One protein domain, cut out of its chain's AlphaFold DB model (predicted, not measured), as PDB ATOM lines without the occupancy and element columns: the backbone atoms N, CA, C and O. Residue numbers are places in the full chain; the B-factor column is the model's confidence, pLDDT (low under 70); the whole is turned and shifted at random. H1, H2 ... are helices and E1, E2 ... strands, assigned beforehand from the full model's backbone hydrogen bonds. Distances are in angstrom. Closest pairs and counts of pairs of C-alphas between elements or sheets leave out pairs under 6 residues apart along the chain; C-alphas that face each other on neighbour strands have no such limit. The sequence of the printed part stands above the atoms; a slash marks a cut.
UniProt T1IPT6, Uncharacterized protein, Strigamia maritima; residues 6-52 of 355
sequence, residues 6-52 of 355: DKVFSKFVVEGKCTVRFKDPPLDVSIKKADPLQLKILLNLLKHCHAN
ATOM      1  N   ASP A   6     -34.350 -50.918  -1.659       82.12
ATOM      2  CA  ASP A   6     -35.054 -52.055  -1.062       82.12
ATOM      3  C   ASP A   6     -35.104 -51.936   0.463       82.12
ATOM      4  O   ASP A   6     -36.167 -51.974   1.077       82.12
ATOM      5  N   LYS A   7     -33.937 -51.745   1.092       83.06
ATOM      6  CA  LYS A   7     -33.818 -51.681   2.550       83.06
ATOM      7  C   LYS A   7     -32.638 -50.824   2.982       83.06
ATOM      8  O   LYS A   7     -31.573 -50.854   2.372       83.06
ATOM      9  N   VAL A   8     -32.811 -50.093   4.078       83.62
ATOM     10  CA  VAL A   8     -31.752 -49.299   4.711       83.62
ATOM     11  C   VAL A   8     -31.442 -49.886   6.085       83.62
ATOM     12  O   VAL A   8     -32.313 -49.979   6.946       83.62
ATOM     13  N   PHE A   9     -30.186 -50.264   6.303       84.88
ATOM     14  CA  PHE A   9     -29.667 -50.758   7.574       84.88
ATOM     15  C   PHE A   9     -28.930 -49.629   8.302       84.88
ATOM     16  O   PHE A   9     -27.743 -49.391   8.074       84.88
ATOM     17  N   SER A  10     -29.644 -48.942   9.191       83.75
ATOM     18  CA  SER A  10     -29.192 -47.723   9.877       83.75
ATOM     19  C   SER A  10     -28.733 -47.934  11.330       83.75
ATOM     20  O   SER A  10     -28.537 -46.963  12.060       83.75
ATOM     21  N   LYS A  11     -28.529 -49.186  11.771       81.50
ATOM     22  CA  LYS A  11     -28.214 -49.525  13.177       81.50
ATOM     23  C   LYS A  11     -26.965 -48.813  13.728       81.50
ATOM     24  O   LYS A  11     -26.911 -48.529  14.915       81.50
ATOM     25  N   PHE A  12     -25.993 -48.498  12.872       84.69
ATOM     26  CA  PHE A  12     -24.686 -47.950  13.260       84.69
ATOM     27  C   PHE A  12     -24.433 -46.535  12.713       84.69
ATOM     28  O   PHE A  12     -23.288 -46.126  12.528       84.69
ATOM     29  N   VAL A  13     -25.493 -45.766  12.442       83.75
ATOM     30  CA  VAL A  13     -25.367 -44.420  11.850       83.75
ATOM     31  C   VAL A  13     -24.587 -43.461  12.752       83.75
ATOM     32  O   VAL A  13     -23.844 -42.628  12.245       83.75
ATOM     33  N   VAL A  14     -24.693 -43.620  14.076       80.50
ATOM     34  CA  VAL A  14     -23.920 -42.840  15.062       80.50
ATOM     35  C   VAL A  14     -22.412 -43.104  14.943       80.50
ATOM     36  O   VAL A  14     -21.614 -42.213  15.194       80.50
ATOM     37  N   GLU A  15     -22.016 -44.288  14.476       81.69
ATOM     38  CA  GLU A  15     -20.621 -44.648  14.191       81.69
ATOM     39  C   GLU A  15     -20.202 -44.311  12.747       81.69
ATOM     40  O   GLU A  15     -19.167 -44.783  12.265       81.69
ATOM     41  N   GLY A  16     -21.033 -43.572  12.003       80.75
ATOM     42  CA  GLY A  16     -20.759 -43.245  10.606       80.75
ATOM     43  C   GLY A  16     -20.908 -44.430   9.652       80.75
ATOM     44  O   GLY A  16     -20.243 -44.477   8.611       80.75
ATOM     45  N   LYS A  17     -21.721 -45.430  10.016       85.75
ATOM     46  CA  LYS A  17     -21.907 -46.664   9.245       85.75
ATOM     47  C   LYS A  17     -23.371 -46.867   8.860       85.75
ATOM     48  O   LYS A  17     -24.270 -46.780   9.692       85.75
ATOM     49  N   CYS A  18     -23.619 -47.203   7.602       90.06
ATOM     50  CA  CYS A  18     -24.945 -47.577   7.109       90.06
ATOM     51  C   CYS A  18     -24.799 -48.523   5.921       90.06
ATOM     52  O   CYS A  18     -23.815 -48.444   5.195       90.06
ATOM     53  N   THR A  19     -25.771 -49.402   5.689       88.06
ATOM     54  CA  THR A  19     -25.850 -50.168   4.433       88.06
ATOM     55  C   THR A  19     -27.166 -49.873   3.735       88.06
ATOM     56  O   THR A  19     -28.215 -49.918   4.371       88.06
ATOM     57  N   VAL A  20     -27.121 -49.551   2.445       87.88
ATOM     58  CA  VAL A  20     -28.307 -49.327   1.609       87.88
ATOM     59  C   VAL A  20     -28.368 -50.435   0.566       87.88
ATOM     60  O   VAL A  20     -27.435 -50.587  -0.219       87.88
ATOM     61  N   ARG A  21     -29.450 -51.208   0.576       84.00
ATOM     62  CA  ARG A  21     -29.738 -52.254  -0.406       84.00
ATOM     63  C   ARG A  21     -30.539 -51.674  -1.556       84.00
ATOM     64  O   ARG A  21     -31.574 -51.048  -1.318       84.00
ATOM     65  N   PHE A  22     -30.088 -51.910  -2.780       83.38
ATOM     66  CA  PHE A  22     -30.796 -51.534  -4.001       83.38
ATOM     67  C   PHE A  22     -31.483 -52.745  -4.640       83.38
ATOM     68  O   PHE A  22     -31.031 -53.874  -4.452       83.38
ATOM     69  N   LYS A  23     -32.580 -52.509  -5.371       78.19
ATOM     70  CA  LYS A  23     -33.336 -53.546  -6.094       78.19
ATOM     71  C   LYS A  23     -32.684 -53.879  -7.437       78.19
ATOM     72  O   LYS A  23     -32.545 -55.054  -7.761       78.19
ATOM     73  N   ASP A  24     -32.249 -52.861  -8.180       71.19
ATOM     74  CA  ASP A  24     -31.645 -53.009  -9.505       71.19
ATOM     75  C   ASP A  24     -30.481 -52.015  -9.761       71.19
ATOM     76  O   ASP A  24     -30.704 -50.802  -9.836       71.19
ATOM     77  N   PRO A  25     -29.223 -52.478  -9.878       67.56
ATOM     78  CA  PRO A  25     -28.795 -53.852  -9.638       67.56
ATOM     79  C   PRO A  25     -28.957 -54.230  -8.151       67.56
ATOM     80  O   PRO A  25     -28.812 -53.361  -7.286       67.56
ATOM     81  N   PRO A  26     -29.207 -55.515  -7.831       79.62
ATOM     82  CA  PRO A  26     -29.299 -55.987  -6.453       79.62
ATOM     83  C   PRO A  26     -27.923 -55.898  -5.781       79.62
ATOM     84  O   PRO A  26     -27.076 -56.781  -5.934       79.62
ATOM     85  N   LEU A  27     -27.677 -54.788  -5.083       80.62
ATOM     86  CA  LEU A  27     -26.385 -54.436  -4.499       80.62
ATOM     87  C   LEU A  27     -26.566 -53.812  -3.114       80.62
ATOM     88  O   LEU A  27     -27.382 -52.908  -2.929       80.62
ATOM     89  N   ASP A  28     -25.727 -54.236  -2.171       83.81
ATOM     90  CA  ASP A  28     -25.608 -53.631  -0.846       83.81
ATOM     91  C   ASP A  28     -24.447 -52.624  -0.838       83.81
ATOM     92  O   ASP A  28     -23.271 -52.992  -0.869       83.81
ATOM     93  N   VAL A  29     -24.765 -51.330  -0.769       81.94
ATOM     94  CA  VAL A  29     -23.775 -50.256  -0.635       81.94
ATOM     95  C   VAL A  29     -23.530 -49.987   0.846       81.94
ATOM     96  O   VAL A  29     -24.382 -49.438   1.541       81.94
ATOM     97  N   SER A  30     -22.352 -50.377   1.337       84.50
ATOM     98  CA  SER A  30     -21.921 -50.129   2.718       84.50
ATOM     99  C   SER A  30     -21.140 -48.819   2.835       84.50
ATOM    100  O   SER A  30     -20.006 -48.721   2.370       84.50
ATOM    101  N   ILE A  31     -21.708 -47.841   3.530       83.06
ATOM    102  CA  ILE A  31     -21.031 -46.616   3.958       83.06
ATOM    103  C   ILE A  31     -20.296 -46.922   5.263       83.06
ATOM    104  O   ILE A  31     -20.897 -47.411   6.221       83.06
ATOM    105  N   LYS A  32     -18.987 -46.658   5.301       79.56
ATOM    106  CA  LYS A  32     -18.137 -46.855   6.483       79.56
ATOM    107  C   LYS A  32     -17.299 -45.595   6.696       79.56
ATOM    108  O   LYS A  32     -16.609 -45.191   5.767       79.56
ATOM    109  N   LYS A  33     -17.315 -45.041   7.916       78.31
ATOM    110  CA  LYS A  33     -16.592 -43.814   8.318       78.31
ATOM    111  C   LYS A  33     -17.144 -42.512   7.711       78.31
ATOM    112  O   LYS A  33     -16.373 -41.615   7.387       78.31
ATOM    113  N   ALA A  34     -18.459 -42.407   7.538       78.75
ATOM    114  CA  ALA A  34     -19.084 -41.120   7.240       78.75
ATOM    115  C   ALA A  34     -19.191 -40.264   8.508       78.75
ATOM    116  O   ALA A  34     -19.292 -40.799   9.610       78.75
ATOM    117  N   ASP A  35     -19.228 -38.944   8.354       81.81
ATOM    118  CA  ASP A  35     -19.647 -38.076   9.449       81.81
ATOM    119  C   ASP A  35     -21.095 -38.436   9.871       81.81
ATOM    120  O   ASP A  35     -21.978 -38.515   9.005       81.81
ATOM    121  N   PRO A  36     -21.373 -38.701  11.164       80.06
ATOM    122  CA  PRO A  36     -22.695 -39.142  11.615       80.06
ATOM    123  C   PRO A  36     -23.823 -38.143  11.331       80.06
ATOM    124  O   PRO A  36     -24.966 -38.559  11.114       80.06
ATOM    125  N   LEU A  37     -23.529 -36.838  11.325       75.94
ATOM    126  CA  LEU A  37     -24.514 -35.794  11.047       75.94
ATOM    127  C   LEU A  37     -24.859 -35.778   9.553       75.94
ATOM    128  O   LEU A  37     -26.036 -35.820   9.192       75.94
ATOM    129  N   GLN A  38     -23.844 -35.841   8.687       76.69
ATOM    130  CA  GLN A  38     -24.021 -35.947   7.234       76.69
ATOM    131  C   GLN A  38     -24.756 -37.224   6.829       76.69
ATOM    132  O   GLN A  38     -25.648 -37.200   5.979       76.69
ATOM    133  N   LEU A  39     -24.429 -38.346   7.472       81.56
ATOM    134  CA  LEU A  39     -25.086 -39.617   7.200       81.56
ATOM    135  C   LEU A  39     -26.575 -39.571   7.575       81.56
ATOM    136  O   LEU A  39     -27.403 -40.082   6.824       81.56
ATOM    137  N   LYS A  40     -26.947 -38.914   8.681       78.50
ATOM    138  CA  LYS A  40     -28.361 -38.700   9.042       78.50
ATOM    139  C   LYS A  40     -29.100 -37.843   8.009       78.50
ATOM    140  O   LYS A  40     -30.228 -38.182   7.657       78.50
ATOM    141  N   ILE A  41     -28.469 -36.784   7.498       78.19
ATOM    142  CA  ILE A  41     -29.051 -35.918   6.458       78.19
ATOM    143  C   ILE A  41     -29.288 -36.716   5.166       78.19
ATOM    144  O   ILE A  41     -30.401 -36.709   4.641       78.19
ATOM    145  N   LEU A  42     -28.287 -37.476   4.705       80.56
ATOM    146  CA  LEU A  42     -28.395 -38.351   3.531       80.56
ATOM    147  C   LEU A  42     -29.521 -39.384   3.679       80.56
ATOM    148  O   LEU A  42     -30.281 -39.623   2.742       80.56
ATOM    149  N   LEU A  43     -29.644 -40.007   4.853       81.44
ATOM    150  CA  LEU A  43     -30.685 -41.002   5.101       81.44
ATOM    151  C   LEU A  43     -32.087 -40.393   5.153       81.44
ATOM    152  O   LEU A  43     -33.031 -41.026   4.682       81.44
ATOM    153  N   ASN A  44     -32.234 -39.175   5.673       77.81
ATOM    154  CA  ASN A  44     -33.505 -38.454   5.623       77.81
ATOM    155  C   ASN A  44     -33.875 -38.068   4.184       77.81
ATOM    156  O   ASN A  44     -35.015 -38.279   3.780       77.81
ATOM    157  N   LEU A  45     -32.908 -37.610   3.383       75.69
ATOM    158  CA  LEU A  45     -33.100 -37.368   1.948       75.69
ATOM    159  C   LEU A  45     -33.581 -38.631   1.224       75.69
ATOM    160  O   LEU A  45     -34.581 -38.597   0.514       75.69
ATOM    161  N   LEU A  46     -32.919 -39.769   1.458       76.44
ATOM    162  CA  LEU A  46     -33.299 -41.049   0.856       76.44
ATOM    163  C   LEU A  46     -34.709 -41.504   1.262       76.44
ATOM    164  O   LEU A  46     -35.417 -42.062   0.424       76.44
ATOM    165  N   LYS A  47     -35.135 -41.250   2.507       74.19
ATOM    166  CA  LYS A  47     -36.505 -41.536   2.968       74.19
ATOM    167  C   LYS A  47     -37.546 -40.680   2.248       74.19
ATOM    168  O   LYS A  47     -38.527 -41.230   1.764       74.19
ATOM    169  N   HIS A  48     -37.317 -39.377   2.114       69.88
ATOM    170  CA  HIS A  48     -38.246 -38.499   1.394       69.88
ATOM    171  C   HIS A  48     -38.295 -38.821  -0.108       69.88
ATOM    172  O   HIS A  48     -39.375 -38.898  -0.687       69.88
ATOM    173  N   CYS A  49     -37.152 -39.143  -0.732       64.69
ATOM    174  CA  CYS A  49     -37.117 -39.631  -2.116       64.69
ATOM    175  C   CYS A  49     -37.854 -40.969  -2.311       64.69
ATOM    176  O   CYS A  49     -38.239 -41.290  -3.435       64.69
ATOM    177  N   HIS A  50     -38.006 -41.765  -1.249       66.75
ATOM    178  CA  HIS A  50     -38.788 -42.998  -1.254       66.75
ATOM    179  C   HIS A  50     -40.287 -42.741  -1.020       66.75
ATOM    180  O   HIS A  50     -41.109 -43.430  -1.610       66.75
ATOM    181  N   ALA A  51     -40.642 -41.737  -0.211       66.12
ATOM    182  CA  ALA A  51     -42.023 -41.402   0.145       66.12
ATOM    183  C   ALA A  51     -42.780 -40.560  -0.908       66.12
ATOM    184  O   ALA A  51     -43.966 -40.312  -0.727       66.12
ATOM    185  N   ASN A  52     -42.132 -40.139  -2.007       60.25
ATOM    186  CA  ASN A  52     -42.701 -39.223  -3.018       60.25
ATOM    187  C   ASN A  52     -43.229 -37.895  -2.426       60.25
ATOM    188  O   ASN A  52     -44.096 -37.253  -3.012       60.25
TER     189      ASN A  52
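Overview. This is residues 6 to 52 of the 355 residues of an uncharacterized protein of Strigamia maritima (UniProt T1IPT6). A small three-stranded sheet, E1, E2 and E3, forms a wall, and a single long helix, H1, folds back over it after the last strand. The helix meets the sheet through few contacts, most of them with E2 and E1. The printed part has 47 residues with three named strands and then one named helix; the sheet's order is E1, E2, E3, antiparallel throughout, and the class is mixed, helices and strands. The whole is compact, with a radius of gyration of the C-alphas of 10.5 A, and spans 27 by 22 by 13 A.

Along the chain. E1 is residues 6 to 9, 10.3 A long, beginning at C-alpha 6 at (-35.054, -52.055, -1.062). E2 is residues 18 to 22, 13.2 A. E3 is residues 27 to 31, 12.7 A. H1 is residues 36 to 51, 22.6 A, ending at C-alpha 51 at (-42.023, -41.402, 0.145).

Arrangement. The strands form a meander, each the antiparallel neighbour of the one before. E1 and E2 are a hairpin at 172 degrees, with N 9 and O 19 within hydrogen-bond range at 2.8 A. E2 and E3 are a hairpin at 160 degrees, with N 20 and O 29 at 2.9 A. E1 and E3 are the edge strands. H1 is on the sheet, with 11 pairs of C-alphas within 10 A; the closest C-alphas of E2 and H1 are those of Cys 18 and Leu 39, 8.0 A apart. Every O i to N i+4 pair in H1 is within hydrogen-bond range.

Size, cuts and confidence. The two C-alphas farthest apart are those of Lys 33 and Asn 52, 28.8 A. The printed part has no cut and no long link; the link from E1 to E2, 8 residues, is short, and the other two are tight. Mean pLDDT of the printed part is 79.2, and residue 25 and residues 48 to 52 are under 70.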